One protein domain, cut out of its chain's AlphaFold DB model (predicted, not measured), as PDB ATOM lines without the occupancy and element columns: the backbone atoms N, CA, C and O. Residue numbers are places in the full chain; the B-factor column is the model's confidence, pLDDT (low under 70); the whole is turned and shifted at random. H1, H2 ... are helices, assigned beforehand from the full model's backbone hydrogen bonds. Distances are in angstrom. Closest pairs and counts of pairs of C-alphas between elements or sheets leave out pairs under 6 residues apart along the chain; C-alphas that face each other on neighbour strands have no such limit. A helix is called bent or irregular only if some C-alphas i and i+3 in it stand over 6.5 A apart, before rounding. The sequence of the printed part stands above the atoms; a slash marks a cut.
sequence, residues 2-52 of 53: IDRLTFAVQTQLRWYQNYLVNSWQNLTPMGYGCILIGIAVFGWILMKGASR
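AT A GLANCE: This is residues 2 to 52 of the 53 residues of an uncharacterized protein of Maioricimonas rarisocia (UniProt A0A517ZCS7). The longest helix, H1, makes one arm of an open V, and a second long helix, H2, makes the other; the tight link of residues 26 to 28 forms the point of the V. There is no core: the space between the two arms is empty. The printed part has 51 residues with two named helices, H1 then H2 along the chain, and no named strand, and its class is all helix. The whole is extended, with a radius of gyration of the C-alphas of 17.5 A, and flat, spanning 50 by 30 by 9 A.

IN THESE COORDINATES: H1 covers residues 2 to 25, 24 residues, and measures 34.4 A from first to last C-alpha. It begins at C-alpha 2 at (145.152, 133.599, 146.591) and ends at C-alpha 25 at (117.522, 125.222, 127.909). H2 covers residues 29 to 50, 22 residues, and measures 31.1 A, from C-alpha 29 at (106.627, 127.225, 130.127) to C-alpha 50 at (110.715, 158.085, 130.384). Neither helix is bent or irregular.

HOW THE PARTS SIT: H1 and H2 are apart, with no C-alpha of the one within 8 A of the other. The link from H1 to H2, three residues long, is tight. Residues 2 to 22, which belong to H1, stand free. Residues 25 to 30 stand free too, and so do residues 33 to 52, of which 33 to 50 belong to H2. In H1 and H2 every O i to N i+4 pair is within hydrogen-bond range.

THE WHOLE: The two C-alphas farthest apart are those of Arg 4 and Arg 52, at 50.6 A. The printed part has no cut, and its one link between named elements is tight. The mean pLDDT of the printed part is 82.0; residues 49 to 52 are under 70, where the model's confidence is low.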
ATOM      1  N   ILE A   2     146.080 132.926 147.520       72.00
ATOM      2  CA  ILE A   2     145.152 133.599 146.591       72.00
ATOM      3  C   ILE A   2     144.790 132.706 145.386       72.00
ATOM      4  O   ILE A   2     143.618 132.627 145.042       72.00
ATOM      5  N   ASP A   3     145.737 131.926 144.849       73.06
ATOM      6  CA  ASP A   3     145.496 131.029 143.697       73.06
ATOM      7  C   ASP A   3     144.482 129.908 143.963       73.06
ATOM      8  O   ASP A   3     143.818 129.410 143.057       73.06
ATOM      9  N   ARG A   4     144.341 129.488 145.226       75.81
ATOM     10  CA  ARG A   4     143.343 128.482 145.625       75.81
ATOM     11  C   ARG A   4     141.956 129.102 145.732       75.81
ATOM     12  O   ARG A   4     140.974 128.452 145.389       75.81
ATOM     13  N   LEU A   5     141.894 130.361 146.168       77.00
ATOM     14  CA  LEU A   5     140.658 131.127 146.247       77.00
ATOM     15  C   LEU A   5     140.133 131.454 144.846       77.00
ATOM     16  O   LEU A   5     138.958 131.242 144.569       77.00
ATOM     17  N   THR A   6     141.003 131.900 143.939       76.88
ATOM     18  CA  THR A   6     140.626 132.193 142.550       76.88
ATOM     19  C   THR A   6     140.203 130.933 141.804       76.88
ATOM     20  O   THR A   6     139.193 130.963 141.107       76.88
ATOM     21  N   PHE A   7     140.886 129.802 142.011       80.94
ATOM     22  CA  PHE A   7     140.474 128.518 141.441       80.94
ATOM     23  C   PHE A   7     139.104 128.053 141.963       80.94
ATOM     24  O   PHE A   7     138.267 127.604 141.177       80.94
ATOM     25  N   ALA A   8     138.840 128.197 143.268       78.62
ATOM     26  CA  ALA A   8     137.547 127.869 143.873       78.62
ATOM     27  C   ALA A   8     136.415 128.770 143.347       78.62
ATOM     28  O   ALA A   8     135.342 128.289 142.989       78.62
ATOM     29  N   VAL A   9     136.669 130.076 143.223       84.25
ATOM     30  CA  VAL A   9     135.699 131.028 142.667       84.25
ATOM     31  C   VAL A   9     135.427 130.732 141.194       84.25
ATOM     32  O   VAL A   9     134.272 130.684 140.784       84.25
ATOM     33  N   GLN A  10     136.458 130.463 140.391       83.69
ATOM     34  CA  GLN A  10     136.289 130.121 138.977       83.69
ATOM     35  C   GLN A  10     135.506 128.821 138.781       83.69
ATOM     36  O   GLN A  10     134.651 128.749 137.902       83.69
ATOM     37  N   THR A  11     135.764 127.799 139.599       81.94
ATOM     38  CA  THR A  11     135.025 126.530 139.525       81.94
ATOM     39  C   THR A  11     133.566 126.696 139.937       81.94
ATOM     40  O   THR A  11     132.690 126.182 139.240       81.94
ATOM     41  N   GLN A  12     133.278 127.473 140.984       83.06
ATOM     42  CA  GLN A  12     131.899 127.791 141.358       83.06
ATOM     43  C   GLN A  12     131.186 128.617 140.287       83.06
ATOM     44  O   GLN A  12     130.079 128.263 139.890       83.06
ATOM     45  N   LEU A  13     131.821 129.665 139.759       84.69
ATOM     46  CA  LEU A  13     131.250 130.479 138.685       84.69
ATOM     47  C   LEU A  13     130.946 129.637 137.445       84.69
ATOM     48  O   LEU A  13     129.860 129.749 136.880       84.69
ATOM     49  N   ARG A  14     131.863 128.748 137.056       87.06
ATOM     50  CA  ARG A  14     131.666 127.851 135.912       87.06
ATOM     51  C   ARG A  14     130.528 126.857 136.150       87.06
ATOM     52  O   ARG A  14     129.772 126.563 135.226       87.06
ATOM     53  N   TRP A  15     130.373 126.364 137.377       87.94
ATOM     54  CA  TRP A  15     129.240 125.519 137.749       87.94
ATOM     55  C   TRP A  15     127.914 126.281 137.652       87.94
ATOM     56  O   TRP A  15     126.986 125.794 137.009       87.94
ATOM     57  N   TYR A  16     127.846 127.502 138.192       84.88
ATOM     58  CA  TYR A  16     126.654 128.350 138.096       84.88
ATOM     59  C   TYR A  16     126.309 128.701 136.648       84.88
ATOM     60  O   TYR A  16     125.143 128.639 136.274       84.88
ATOM     61  N   GLN A  17     127.304 129.015 135.817       84.81
ATOM     62  CA  GLN A  17     127.099 129.258 134.388       84.81
ATOM     63  C   GLN A  17     126.470 128.043 133.704       84.81
ATOM     64  O   GLN A  17     125.440 128.178 133.048       84.81
ATOM     65  N   ASN A  18     127.031 126.850 133.905       85.50
ATOM     66  CA  ASN A  18     126.482 125.624 133.326       85.50
ATOM     67  C   ASN A  18     125.074 125.317 133.858       85.50
ATOM     68  O   ASN A  18     124.201 124.907 133.097       85.50
ATOM     69  N   TYR A  19     124.832 125.542 135.150       82.00
ATOM     70  CA  TYR A  19     123.523 125.350 135.767       82.00
ATOM     71  C   TYR A  19     122.470 126.297 135.182       82.00
ATOM     72  O   TYR A  19     121.370 125.862 134.843       82.00
ATOM     73  N   LEU A  20     122.811 127.576 135.010       81.25
ATOM     74  CA  LEU A  20     121.927 128.576 134.416       81.25
ATOM     75  C   LEU A  20     121.657 128.287 132.941       81.25
ATOM     76  O   LEU A  20     120.511 128.385 132.519       81.25
ATOM     77  N   VAL A  21     122.668 127.875 132.171       83.75
ATOM     78  CA  VAL A  21     122.499 127.487 130.760       83.75
ATOM     79  C   VAL A  21     121.593 126.262 130.635       83.75
ATOM     80  O   VAL A  21     120.653 126.281 129.846       83.75
ATOM     81  N   ASN A  22     121.807 125.228 131.451       83.62
ATOM     82  CA  ASN A  22     120.951 124.039 131.458       83.62
ATOM     83  C   ASN A  22     119.524 124.358 131.920       83.62
ATOM     84  O   ASN A  22     118.564 123.821 131.371       83.62
ATOM     85  N   SER A  23     119.371 125.248 132.902       81.50
ATOM     86  CA  SER A  23     118.059 125.711 133.362       81.50
ATOM     87  C   SER A  23     117.357 126.547 132.294       81.50
ATOM     88  O   SER A  23     116.150 126.427 132.137       81.50
ATOM     89  N   TRP A  24     118.106 127.350 131.531       80.00
ATOM     90  CA  TRP A  24     117.600 128.133 130.405       80.00
ATOM     91  C   TRP A  24     117.166 127.262 129.225       80.00
ATOM     92  O   TRP A  24     116.162 127.545 128.581       80.00
ATOM     93  N   GLN A  25     117.893 126.181 128.950       81.81
ATOM     94  CA  GLN A  25     117.522 125.222 127.909       81.81
ATOM     95  C   GLN A  25     116.319 124.361 128.314       81.81
ATOM     96  O   GLN A  25     115.469 124.074 127.478       81.81
ATOM     97  N   ASN A  26     116.214 123.999 129.596       82.44
ATOM     98  CA  ASN A  26     115.096 123.227 130.151       82.44
ATOM     99  C   ASN A  26     114.042 124.112 130.825       82.44
ATOM    100  O   ASN A  26     113.357 123.684 131.759       82.44
ATOM    101  N   LEU A  27     113.936 125.368 130.397       80.31
ATOM    102  CA  LEU A  27     113.078 126.331 131.061       80.31
ATOM    103  C   LEU A  27     111.616 125.931 130.838       80.31
ATOM    104  O   LEU A  27     111.137 125.838 129.707       80.31
ATOM    105  N   THR A  28     110.901 125.661 131.929       78.62
ATOM    106  CA  THR A  28     109.492 125.278 131.842       78.62
ATOM    107  C   THR A  28     108.656 126.444 131.298       78.62
ATOM    108  O   THR A  28     109.004 127.609 131.522       78.62
ATOM    109  N   PRO A  29     107.512 126.175 130.640       75.75
ATOM    110  CA  PRO A  29     106.627 127.225 130.127       75.75
ATOM    111  C   PRO A  29     106.222 128.254 131.197       75.75
ATOM    112  O   PRO A  29     106.107 129.445 130.910       75.75
ATOM    113  N   MET A  30     106.078 127.814 132.453       78.31
ATOM    114  CA  MET A  30     105.831 128.687 133.606       78.31
ATOM    115  C   MET A  30     107.025 129.593 133.932       78.31
ATOM    116  O   MET A  30     106.837 130.789 134.147       78.31
ATOM    117  N   GLY A  31     108.250 129.057 133.929       78.94
ATOM    118  CA  GLY A  31     109.465 129.849 134.136       78.94
ATOM    119  C   GLY A  31     109.634 130.927 133.065       78.94
ATOM    120  O   GLY A  31     109.960 132.069 133.382       78.94
ATOM    121  N   TYR A  32     109.325 130.595 131.811       83.19
ATOM    122  CA  TYR A  32     109.376 131.549 130.702       83.19
ATOM    123  C   TYR A  32     108.325 132.656 130.866       83.19
ATOM    124  O   TYR A  32     108.631 133.837 130.701       83.19
ATOM    125  N   GLY A  33     107.108 132.287 131.282       85.44
ATOM    126  CA  GLY A  33     106.043 133.233 131.614       85.44
ATOM    127  C   GLY A  33     106.447 134.223 132.710       85.44
ATOM    128  O   GLY A  33     106.259 135.427 132.543       85.44
ATOM    129  N   CYS A  34     107.077 133.755 133.790       86.25
ATOM    130  CA  CYS A  34     107.588 134.630 134.852       86.25
ATOM    131  C   CYS A  34     108.621 135.644 134.334       86.25
ATOM    132  O   CYS A  34     108.587 136.811 134.724       86.25
ATOM    133  N   ILE A  35     109.510 135.224 133.429       87.88
ATOM    134  CA  ILE A  35     110.514 136.109 132.819       87.88
ATOM    135  C   ILE A  35     109.842 137.167 131.944       87.88
ATOM    136  O   ILE A  35     110.174 138.347 132.054       87.88
ATOM    137  N   LEU A  36     108.864 136.776 131.124       90.50
ATOM    138  CA  LEU A  36     108.094 137.706 130.298       90.50
ATOM    139  C   LEU A  36     107.333 138.736 131.137       90.50
ATOM    140  O   LEU A  36     107.359 139.921 130.810       90.50
ATOM    141  N   ILE A  37     106.699 138.310 132.233       91.44
ATOM    142  CA  ILE A  37     106.021 139.222 133.163       91.44
ATOM    143  C   ILE A  37     107.036 140.185 133.784       91.44
ATOM    144  O   ILE A  37     106.781 141.387 133.833       91.44
ATOM    145  N   GLY A  38     108.205 139.689 134.200       91.25
ATOM    146  CA  GLY A  38     109.291 140.528 134.700       91.25
ATOM    147  C   GLY A  38     109.698 141.597 133.685       91.25
ATOM    148  O   GLY A  38     109.677 142.785 134.002       91.25
ATOM    149  N   ILE A  39     109.990 141.197 132.444       91.75
ATOM    150  CA  ILE A  39     110.348 142.119 131.354       91.75
ATOM    151  C   ILE A  39     109.229 143.137 131.106       91.75
ATOM    152  O   ILE A  39     109.516 144.323 130.960       91.75
ATOM    153  N   ALA A  40     107.964 142.713 131.102       91.25
ATOM    154  CA  ALA A  40     106.823 143.605 130.916       91.25
ATOM    155  C   ALA A  40     106.696 144.633 132.054       91.25
ATOM    156  O   ALA A  40     106.479 145.814 131.789       91.25
ATOM    157  N   VAL A  41     106.885 144.219 133.311       92.81
ATOM    158  CA  VAL A  41     106.840 145.111 134.481       92.81
ATOM    159  C   VAL A  41     108.001 146.103 134.458       92.81
ATOM    160  O   VAL A  41     107.780 147.304 134.616       92.81
ATOM    161  N   PHE A  42     109.231 145.645 134.218       91.31
ATOM    162  CA  PHE A  42     110.390 146.535 134.123       91.31
ATOM    163  C   PHE A  42     110.286 147.479 132.923       91.31
ATOM    164  O   PHE A  42     110.548 148.672 133.065       91.31
ATOM    165  N   GLY A  43     109.836 146.982 131.769       89.69
ATOM    166  CA  GLY A  43     109.556 147.792 130.587       89.69
ATOM    167  C   GLY A  43     108.506 148.867 130.869       89.69
ATOM    168  O   GLY A  43     108.720 150.033 130.554       89.69
ATOM    169  N   TRP A  44     107.420 148.511 131.556       90.00
ATOM    170  CA  TRP A  44     106.379 149.451 131.973       90.00
ATOM    171  C   TRP A  44     106.899 150.524 132.937       90.00
ATOM    172  O   TRP A  44     106.599 151.709 132.774       90.00
ATOM    173  N   ILE A  45     107.706 150.133 133.927       89.69
ATOM    174  CA  ILE A  45     108.332 151.066 134.874       89.69
ATOM    175  C   ILE A  45     109.254 152.039 134.131       89.69
ATOM    176  O   ILE A  45     109.167 153.249 134.348       89.69
ATOM    177  N   LEU A  46     110.096 151.531 133.226       87.25
ATOM    178  CA  LEU A  46     111.001 152.348 132.417       87.25
ATOM    179  C   LEU A  46     110.233 153.308 131.500       87.25
ATOM    180  O   LEU A  46     110.582 154.484 131.430       87.25
ATOM    181  N   MET A  47     109.149 152.854 130.868       86.50
ATOM    182  CA  MET A  47     108.275 153.702 130.049       86.50
ATOM    183  C   MET A  47     107.606 154.808 130.873       86.50
ATOM    184  O   MET A  47     107.582 155.962 130.445       86.50
ATOM    185  N   LYS A  48     107.119 154.504 132.084       77.19
ATOM    186  CA  LYS A  48     106.568 155.525 132.990       77.19
ATOM    187  C   LYS A  48     107.618 156.523 133.477       77.19
ATOM    188  O   LYS A  48     107.285 157.688 133.686       77.19
ATOM    189  N   GLY A  49     108.862 156.084 133.663       68.62
ATOM    190  CA  GLY A  49     109.987 156.961 133.991       68.62
ATOM    191  C   GLY A  49     110.377 157.872 132.824       68.62
ATOM    192  O   GLY A  49     110.608 159.061 133.031       68.62
ATOM    193  N   ALA A  50     110.390 157.340 131.599       60.09
ATOM    194  CA  ALA A  50     110.715 158.085 130.384       60.09
ATOM    195  C   ALA A  50     109.622 159.093 129.987       60.09
ATOM    196  O   ALA A  50     109.943 160.185 129.539       60.09
ATOM    197  N   SER A  51     108.344 158.771 130.215       58.34
ATOM    198  CA  SER A  51     107.197 159.642 129.900       58.34
ATOM    199  C   SER A  51     107.073 160.886 130.798       58.34
ATOM    200  O   SER A  51     106.177 161.698 130.581       58.34
ATOM    201  N   ARG A  52     107.906 161.025 131.839       58.72
ATOM    202  CA  ARG A  52     107.914 162.179 132.760       58.72
ATOM    203  C   ARG A  52     108.927 163.277 132.384       58.72
ATOM    204  O   ARG A  52     109.096 164.206 133.171       58.72
TER     205      ARG A  52